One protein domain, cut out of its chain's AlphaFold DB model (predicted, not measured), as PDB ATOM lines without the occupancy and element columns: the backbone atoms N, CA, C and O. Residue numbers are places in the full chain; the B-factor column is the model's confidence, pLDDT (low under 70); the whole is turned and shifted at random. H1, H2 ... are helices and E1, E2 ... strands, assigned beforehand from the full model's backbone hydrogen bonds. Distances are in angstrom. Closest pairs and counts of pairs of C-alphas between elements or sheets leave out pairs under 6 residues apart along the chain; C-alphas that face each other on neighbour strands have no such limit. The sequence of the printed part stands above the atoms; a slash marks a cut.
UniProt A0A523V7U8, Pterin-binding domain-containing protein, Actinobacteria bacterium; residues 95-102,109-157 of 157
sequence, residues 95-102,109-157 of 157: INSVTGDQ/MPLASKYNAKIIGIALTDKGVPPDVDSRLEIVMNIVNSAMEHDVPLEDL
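This is residues 95 to 102 and 109 to 157 of the 157 residues of the protein "Pterin-binding domain-containing protein" of Actinobacteria bacterium (UniProt A0A523V7U8). A small ribbon of two parallel strands, E1 and E2, has the long helix H2 running alongside it, nearer E2, and the short helix H1 near the strands' first residues. The 57 printed residues hold E1, H1, E2 and H2 in chain order, a mixed class. The whole is compact, with a radius of gyration of the C-alphas of 11.2 A, and only just elongated, spanning 34 by 17 by 16 A.

E1, residues 95 to 99, and E2, residues 118 to 122, are parallel at 34 degrees, with N 95 and O 118 2.8 A apart, within hydrogen-bond range. The closest C-alphas of E2 and H2, residues 133 to 149, are those of Gly 121 and Ile 143, 6.6 A apart. H1, residues 109 to 114, is close to H2 but not clearly touching: the closest C-alphas, of Met 109 and Ala 147, are 6.1 A apart. They run the same way at a shallow tilt of 32 degrees, only just short of steep. In H1 and H2 every O i to N i+4 pair is within hydrogen-bond range.

E1 measures 11.5 A from C-alpha 95 at (-25.077, 30.322, -28.186), H1 8.6 A, E2 13.3 A, and H2 24.2 A to C-alpha 149 at (-12.890, 34.975, -16.402).

Residues 103 to 108 are not printed; C-alphas 102 and 109 are 10.4 A apart. Of the links that are printed whole, H1 to E2 is tight, E2 to H2 is short and none is long, and no printed residue is under 70 in pLDDT.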
ATOM      1  N   ILE A  95     -24.093  29.481 -28.863       98.88
ATOM      2  CA  ILE A  95     -25.077  30.322 -28.186       98.88
ATOM      3  C   ILE A  95     -25.214  31.618 -28.988       98.88
ATOM      4  O   ILE A  95     -24.244  32.359 -29.148       98.88
ATOM      5  N   ASN A  96     -26.419  31.900 -29.483       98.50
ATOM      6  CA  ASN A  96     -26.755  33.145 -30.164       98.50
ATOM      7  C   ASN A  96     -27.807  33.885 -29.314       98.50
ATOM      8  O   ASN A  96     -28.996  33.605 -29.358       98.50
ATOM      9  N   SER A  97     -27.436  34.812 -28.444       97.62
ATOM     10  CA  SER A  97     -26.134  35.460 -28.234       97.62
ATOM     11  C   SER A  97     -26.072  36.026 -26.810       97.62
ATOM     12  O   SER A  97     -27.048  35.940 -26.060       97.62
ATOM     13  N   VAL A  98     -24.945  36.637 -26.439       97.81
ATOM     14  CA  VAL A  98     -24.795  37.434 -25.213       97.81
ATOM     15  C   VAL A  98     -24.568  38.911 -25.542       97.81
ATOM     16  O   VAL A  98     -23.932  39.249 -26.539       97.81
ATOM     17  N   THR A  99     -25.112  39.802 -24.719       97.31
ATOM     18  CA  THR A  99     -24.885  41.254 -24.781       97.31
ATOM     19  C   THR A  99     -23.839  41.671 -23.748       97.31
ATOM     20  O   THR A  99     -23.444  40.880 -22.899       97.31
ATOM     21  N   GLY A 100     -23.400  42.927 -23.781       96.69
ATOM     22  CA  GLY A 100     -22.476  43.488 -22.793       96.69
ATOM     23  C   GLY A 100     -23.065  43.718 -21.400       96.69
ATOM     24  O   GLY A 100     -22.385  44.302 -20.558       96.69
ATOM     25  N   ASP A 101     -24.319  43.325 -21.170       96.75
ATOM     26  CA  ASP A 101     -24.989  43.460 -19.880       96.75
ATOM     27  C   ASP A 101     -24.434  42.425 -18.893       96.75
ATOM     28  O   ASP A 101     -24.426  41.225 -19.178       96.75
ATOM     29  N   GLN A 102     -23.980  42.880 -17.722       95.44
ATOM     30  CA  GLN A 102     -23.281  42.019 -16.760       95.44
ATOM     31  C   GLN A 102     -24.125  40.814 -16.323       95.44
ATOM     32  O   GLN A 102     -23.626  39.699 -16.264       95.44
ATOM     33  N   MET A 109     -21.955  32.981 -19.966       98.19
ATOM     34  CA  MET A 109     -20.555  32.536 -20.017       98.19
ATOM     35  C   MET A 109     -20.323  31.214 -19.263       98.19
ATOM     36  O   MET A 109     -19.707  30.313 -19.840       98.19
ATOM     37  N   PRO A 110     -20.887  30.997 -18.051       98.44
ATOM     38  CA  PRO A 110     -20.796  29.692 -17.397       98.44
ATOM     39  C   PRO A 110     -21.430  28.563 -18.212       98.44
ATOM     40  O   PRO A 110     -20.946  27.435 -18.167       98.44
ATOM     41  N   LEU A 111     -22.503  28.842 -18.964       98.56
ATOM     42  CA  LEU A 111     -23.134  27.847 -19.833       98.56
ATOM     43  C   LEU A 111     -22.249  27.524 -21.041       98.56
ATOM     44  O   LEU A 111     -22.070  26.348 -21.352       98.56
ATOM     45  N   ALA A 112     -21.659  28.534 -21.686       98.56
ATOM     46  CA  ALA A 112     -20.710  28.329 -22.779       98.56
ATOM     47  C   ALA A 112     -19.547  27.425 -22.340       98.56
ATOM     48  O   ALA A 112     -19.271  26.419 -22.991       98.56
ATOM     49  N   SER A 113     -18.959  27.713 -21.176       98.31
ATOM     50  CA  SER A 113     -17.887  26.915 -20.570       98.31
ATOM     51  C   SER A 113     -18.346  25.493 -20.205       98.31
ATOM     52  O   SER A 113     -17.777  24.507 -20.677       98.31
ATOM     53  N   LYS A 114     -19.453  25.356 -19.457       98.44
ATOM     54  CA  LYS A 114     -20.017  24.062 -19.014       98.44
ATOM     55  C   LYS A 114     -20.301  23.103 -20.171       98.44
ATOM     56  O   LYS A 114     -20.076  21.902 -20.031       98.44
ATOM     57  N   TYR A 115     -20.832  23.615 -21.279       98.50
ATOM     58  CA  TYR A 115     -21.229  22.807 -22.435       98.50
ATOM     59  C   TYR A 115     -20.204  22.828 -23.576       98.50
ATOM     60  O   TYR A 115     -20.474  22.250 -24.629       98.50
ATOM     61  N   ASN A 116     -19.040  23.460 -23.380       98.12
ATOM     62  CA  ASN A 116     -18.016  23.652 -24.409       98.12
ATOM     63  C   ASN A 116     -18.621  24.183 -25.726       98.12
ATOM     64  O   ASN A 116     -18.399  23.630 -26.809       98.12
ATOM     65  N   ALA A 117     -19.481  25.196 -25.599       98.62
ATOM     66  CA  ALA A 117     -20.213  25.812 -26.693       98.62
ATOM     67  C   ALA A 117     -19.542  27.121 -27.114       98.62
ATOM     68  O   ALA A 117     -19.072  27.889 -26.278       98.62
ATOM     69  N   LYS A 118     -19.580  27.405 -28.418       98.75
ATOM     70  CA  LYS A 118     -19.247  28.733 -28.935       98.75
ATOM     71  C   LYS A 118     -20.282  29.751 -28.465       98.75
ATOM     72  O   LYS A 118     -21.424  29.377 -28.193       98.75
ATOM     73  N   ILE A 119     -19.946  31.031 -28.438       98.69
ATOM     74  CA  ILE A 119     -20.877  32.083 -28.027       98.69
ATOM     75  C   ILE A 119     -20.698  33.331 -28.882       98.69
ATOM     76  O   ILE A 119     -19.591  33.794 -29.077       98.69
ATOM     77  N   ILE A 120     -21.794  33.889 -29.392       98.75
ATOM     78  CA  ILE A 120     -21.764  35.155 -30.132       98.75
ATOM     79  C   ILE A 120     -21.886  36.309 -29.137       98.75
ATOM     80  O   ILE A 120     -22.906  36.426 -28.454       98.75
ATOM     81  N   GLY A 121     -20.888  37.192 -29.095       97.94
ATOM     82  CA  GLY A 121     -20.942  38.458 -28.362       97.94
ATOM     83  C   GLY A 121     -21.478  39.613 -29.215       97.94
ATOM     84  O   GLY A 121     -20.920  39.936 -30.263       97.94
ATOM     85  N   ILE A 122     -22.539  40.283 -28.761       97.31
ATOM     86  CA  ILE A 122     -23.076  41.487 -29.407       97.31
ATOM     87  C   ILE A 122     -22.608  42.727 -28.645       97.31
ATOM     88  O   ILE A 122     -22.877  42.869 -27.453       97.31
ATOM     89  N   ALA A 123     -21.996  43.675 -29.365       96.81
ATOM     90  CA  ALA A 123     -21.658  45.013 -28.869       96.81
ATOM     91  C   ALA A 123     -22.918  45.882 -28.652       96.81
ATOM     92  O   ALA A 123     -23.174  46.848 -29.372       96.81
ATOM     93  N   LEU A 124     -23.735  45.479 -27.683       94.62
ATOM     94  CA  LEU A 124     -25.031  46.033 -27.312       94.62
ATOM     95  C   LEU A 124     -25.168  45.953 -25.791       94.62
ATOM     96  O   LEU A 124     -24.688  44.998 -25.188       94.62
ATOM     97  N   THR A 125     -25.866  46.910 -25.190       93.44
ATOM     98  CA  THR A 125     -26.340  46.831 -23.800       93.44
ATOM     99  C   THR A 125     -27.827  47.182 -23.730       93.44
ATOM    100  O   THR A 125     -28.456  47.504 -24.745       93.44
ATOM    101  N   ASP A 126     -28.403  47.171 -22.535       92.06
ATOM    102  CA  ASP A 126     -29.748  47.656 -22.223       92.06
ATOM    103  C   ASP A 126     -30.028  49.095 -22.705       92.06
ATOM    104  O   ASP A 126     -31.166  49.433 -23.041       92.06
ATOM    105  N   LYS A 127     -28.984  49.926 -22.829       90.50
ATOM    106  CA  LYS A 127     -29.034  51.289 -23.389       90.50
ATOM    107  C   LYS A 127     -29.200  51.321 -24.911       90.50
ATOM    108  O   LYS A 127     -29.419  52.394 -25.474       90.50
ATOM    109  N   GLY A 128     -29.126  50.173 -25.578       91.88
ATOM    110  CA  GLY A 128     -29.256  50.042 -27.023       91.88
ATOM    111  C   GLY A 128     -27.915  50.031 -27.753       91.88
ATOM    112  O   GLY A 128     -26.866  49.731 -27.183       91.88
ATOM    113  N   VAL A 129     -27.966  50.291 -29.063       93.25
ATOM    114  CA  VAL A 129     -26.786  50.216 -29.935       93.25
ATOM    115  C   VAL A 129     -25.878  51.425 -29.669       93.25
ATOM    116  O   VAL A 129     -26.340  52.557 -29.826       93.25
ATOM    117  N   PRO A 130     -24.598  51.219 -29.314       93.88
ATOM    118  CA  PRO A 130     -23.645  52.309 -29.112       93.88
ATOM    119  C   PRO A 130     -23.450  53.150 -30.392       93.88
ATOM    120  O   PRO A 130     -23.460  52.602 -31.501       93.88
ATOM    121  N   PRO A 131     -23.252  54.477 -30.275       94.50
ATOM    122  CA  PRO A 131     -23.194  55.367 -31.435       94.50
ATOM    123  C   PRO A 131     -21.870  55.257 -32.205       94.50
ATOM    124  O   PRO A 131     -21.875  55.231 -33.437       94.50
ATOM    125  N   ASP A 132     -20.742  55.105 -31.512       96.31
ATOM    126  CA  ASP A 132     -19.389  55.193 -32.078       96.31
ATOM    127  C   ASP A 132     -18.558  53.910 -31.888       96.31
ATOM    128  O   ASP A 132     -19.032  52.894 -31.373       96.31
ATOM    129  N   VAL A 133     -17.353  53.913 -32.457       97.62
ATOM    130  CA  VAL A 133     -16.443  52.759 -32.454       97.62
ATOM    131  C   VAL A 133     -15.888  52.507 -31.055       97.62
ATOM    132  O   VAL A 133     -15.854  51.355 -30.635       97.62
ATOM    133  N   ASP A 134     -15.521  53.558 -30.323       97.50
ATOM    134  CA  ASP A 134     -14.907  53.437 -28.998       97.50
ATOM    135  C   ASP A 134     -15.882  52.791 -28.007       97.50
ATOM    136  O   ASP A 134     -15.549  51.801 -27.362       97.50
ATOM    137  N   SER A 135     -17.141  53.233 -28.008       95.75
ATOM    138  CA  SER A 135     -18.209  52.649 -27.190       95.75
ATOM    139  C   SER A 135     -18.489  51.179 -27.544       95.75
ATOM    140  O   SER A 135     -18.813  50.371 -26.676       95.75
ATOM    141  N   ARG A 136     -18.368  50.796 -28.826       97.75
ATOM    142  CA  ARG A 136     -18.475  49.384 -29.246       97.75
ATOM    143  C   ARG A 136     -17.301  48.567 -28.719       97.75
ATOM    144  O   ARG A 136     -17.515  47.455 -28.246       97.75
ATOM    145  N   LEU A 137     -16.086  49.109 -28.803       97.81
ATOM    146  CA  LEU A 137     -14.872  48.452 -28.326       97.81
ATOM    147  C   LEU A 137     -14.900  48.257 -26.810       97.81
ATOM    148  O   LEU A 137     -14.543  47.178 -26.357       97.81
ATOM    149  N   GLU A 138     -15.379  49.232 -26.039       97.12
ATOM    150  CA  GLU A 138     -15.553  49.086 -24.588       97.12
ATOM    151  C   GLU A 138     -16.454  47.894 -24.242       97.12
ATOM    152  O   GLU A 138     -16.095  47.064 -23.405       97.12
ATOM    153  N   ILE A 139     -17.589  47.753 -24.937       97.81
ATOM    154  CA  ILE A 139     -18.503  46.623 -24.734       97.81
ATOM    155  C   ILE A 139     -17.844  45.302 -25.141       97.81
ATOM    156  O   ILE A 139     -17.922  44.326 -24.398       97.81
ATOM    157  N   VAL A 140     -17.179  45.253 -26.300       97.94
ATOM    158  CA  VAL A 140     -16.471  44.045 -26.752       97.94
ATOM    159  C   VAL A 140     -15.388  43.640 -25.756       97.94
ATOM    160  O   VAL A 140     -15.301  42.466 -25.415       97.94
ATOM    161  N   MET A 141     -14.607  44.590 -25.236       97.94
ATOM    162  CA  MET A 141     -13.588  44.309 -24.223       97.94
ATOM    163  C   MET A 141     -14.204  43.758 -22.936       97.94
ATOM    164  O   MET A 141     -13.628  42.855 -22.336       97.94
ATOM    165  N   ASN A 142     -15.385  44.240 -22.537       97.62
ATOM    166  CA  ASN A 142     -16.107  43.668 -21.402       97.62
ATOM    167  C   ASN A 142     -16.497  42.200 -21.649       97.62
ATOM    168  O   ASN A 142     -16.268  41.343 -20.799       97.62
ATOM    169  N   ILE A 143     -17.029  41.895 -22.838       98.50
ATOM    170  CA  ILE A 143     -17.400  40.526 -23.228       98.50
ATOM    171  C   ILE A 143     -16.161  39.615 -23.253       98.50
ATOM    172  O   ILE A 143     -16.205  38.514 -22.712       98.50
ATOM    173  N   VAL A 144     -15.050  40.083 -23.832       98.50
ATOM    174  CA  VAL A 144     -13.770  39.351 -23.888       98.50
ATOM    175  C   VAL A 144     -13.243  39.054 -22.485       98.50
ATOM    176  O   VAL A 144     -12.883  37.915 -22.201       98.50
ATOM    177  N   ASN A 145     -13.232  40.050 -21.593       98.12
ATOM    178  CA  ASN A 145     -12.793  39.854 -20.212       98.12
ATOM    179  C   ASN A 145     -13.671  38.820 -19.498       98.12
ATOM    180  O   ASN A 145     -13.146  37.904 -18.874       98.12
ATOM    181  N   SER A 146     -14.993  38.915 -19.653       98.19
ATOM    182  CA  SER A 146     -15.922  37.962 -19.045       98.19
ATOM    183  C   SER A 146     -15.742  36.538 -19.583       98.19
ATOM    184  O   SER A 146     -15.786  35.587 -18.804       98.19
ATOM    185  N   ALA A 147     -15.478  36.375 -20.884       98.06
ATOM    186  CA  ALA A 147     -15.151  35.077 -21.471       98.06
ATOM    187  C   ALA A 147     -13.890  34.477 -20.824       98.06
ATOM    188  O   ALA A 147     -13.911  33.330 -20.382       98.06
ATOM    189  N   MET A 148     -12.826  35.276 -20.681       97.62
ATOM    190  CA  MET A 148     -11.582  34.844 -20.035       97.62
ATOM    191  C   MET A 148     -11.769  34.486 -18.554       97.62
ATOM    192  O   MET A 148     -11.181  33.516 -18.088       97.62
ATOM    193  N   GLU A 149     -12.584  35.242 -17.816       97.62
ATOM    194  CA  GLU A 149     -12.890  34.975 -16.402       97.62
ATOM    195  C   GLU A 149     -13.660  33.665 -16.184       97.62
ATOM    196  O   GLU A 149     -13.564  33.072 -15.110       97.62
ATOM    197  N   HIS A 150     -14.405  33.210 -17.192       97.56
ATOM    198  CA  HIS A 150     -15.228  31.998 -17.147       97.56
ATOM    199  C   HIS A 150     -14.625  30.821 -17.928       97.56
ATOM    200  O   HIS A 150     -15.331  29.853 -18.226       97.56
ATOM    201  N   ASP A 151     -13.336  30.894 -18.269       97.12
ATOM    202  CA  ASP A 151     -12.611  29.863 -19.018       97.12
ATOM    203  C   ASP A 151     -13.220  29.551 -20.403       97.12
ATOM    204  O   ASP A 151     -13.113  28.431 -20.903       97.12
ATOM    205  N   VAL A 152     -13.858  30.536 -21.045       98.06
ATOM    206  CA  VAL A 152     -14.312  30.436 -22.440       98.06
ATOM    207  C   VAL A 152     -13.148  30.823 -23.363       98.06
ATOM    208  O   VAL A 152     -12.673  31.963 -23.294       98.06
ATOM    209  N   PRO A 153     -12.664  29.915 -24.234       97.25
ATOM    210  CA  PRO A 153     -11.568  30.220 -25.147       97.25
ATOM    211  C   PRO A 153     -11.931  31.350 -26.117       97.25
ATOM    212  O   PRO A 153     -13.051  31.417 -26.623       97.25
ATOM    213  N   LEU A 154     -10.975  32.228 -26.432       97.12
ATOM    214  CA  LEU A 154     -11.225  33.359 -27.336       97.12
ATOM    215  C   LEU A 154     -11.490  32.917 -28.783       97.12
ATOM    216  O   LEU A 154     -12.076  33.666 -29.553       97.12
ATOM    217  N   GLU A 155     -11.081  31.708 -29.166       97.00
ATOM    218  CA  GLU A 155     -11.430  31.068 -30.439       97.00
ATOM    219  C   GLU A 155     -12.884  30.551 -30.511       97.00
ATOM    220  O   GLU A 155     -13.360  30.155 -31.588       97.00
ATOM    221  N   ASP A 156     -13.580  30.533 -29.373       97.19
ATOM    222  CA  ASP A 156     -14.981  30.136 -29.229       97.19
ATOM    223  C   ASP A 156     -15.931  31.328 -28.997       97.19
ATOM    224  O   ASP A 156     -17.147  31.119 -28.982       97.19
ATOM    225  N   LEU A 157     -15.397  32.555 -28.905       96.38
ATOM    226  CA  LEU A 157     -16.131  33.830 -28.854       96.38
ATOM    227  C   LEU A 157     -16.276  34.488 -30.244       96.38
ATOM    228  O   LEU A 157     -15.333  34.389 -31.061       96.38
TER     229      LEU A 157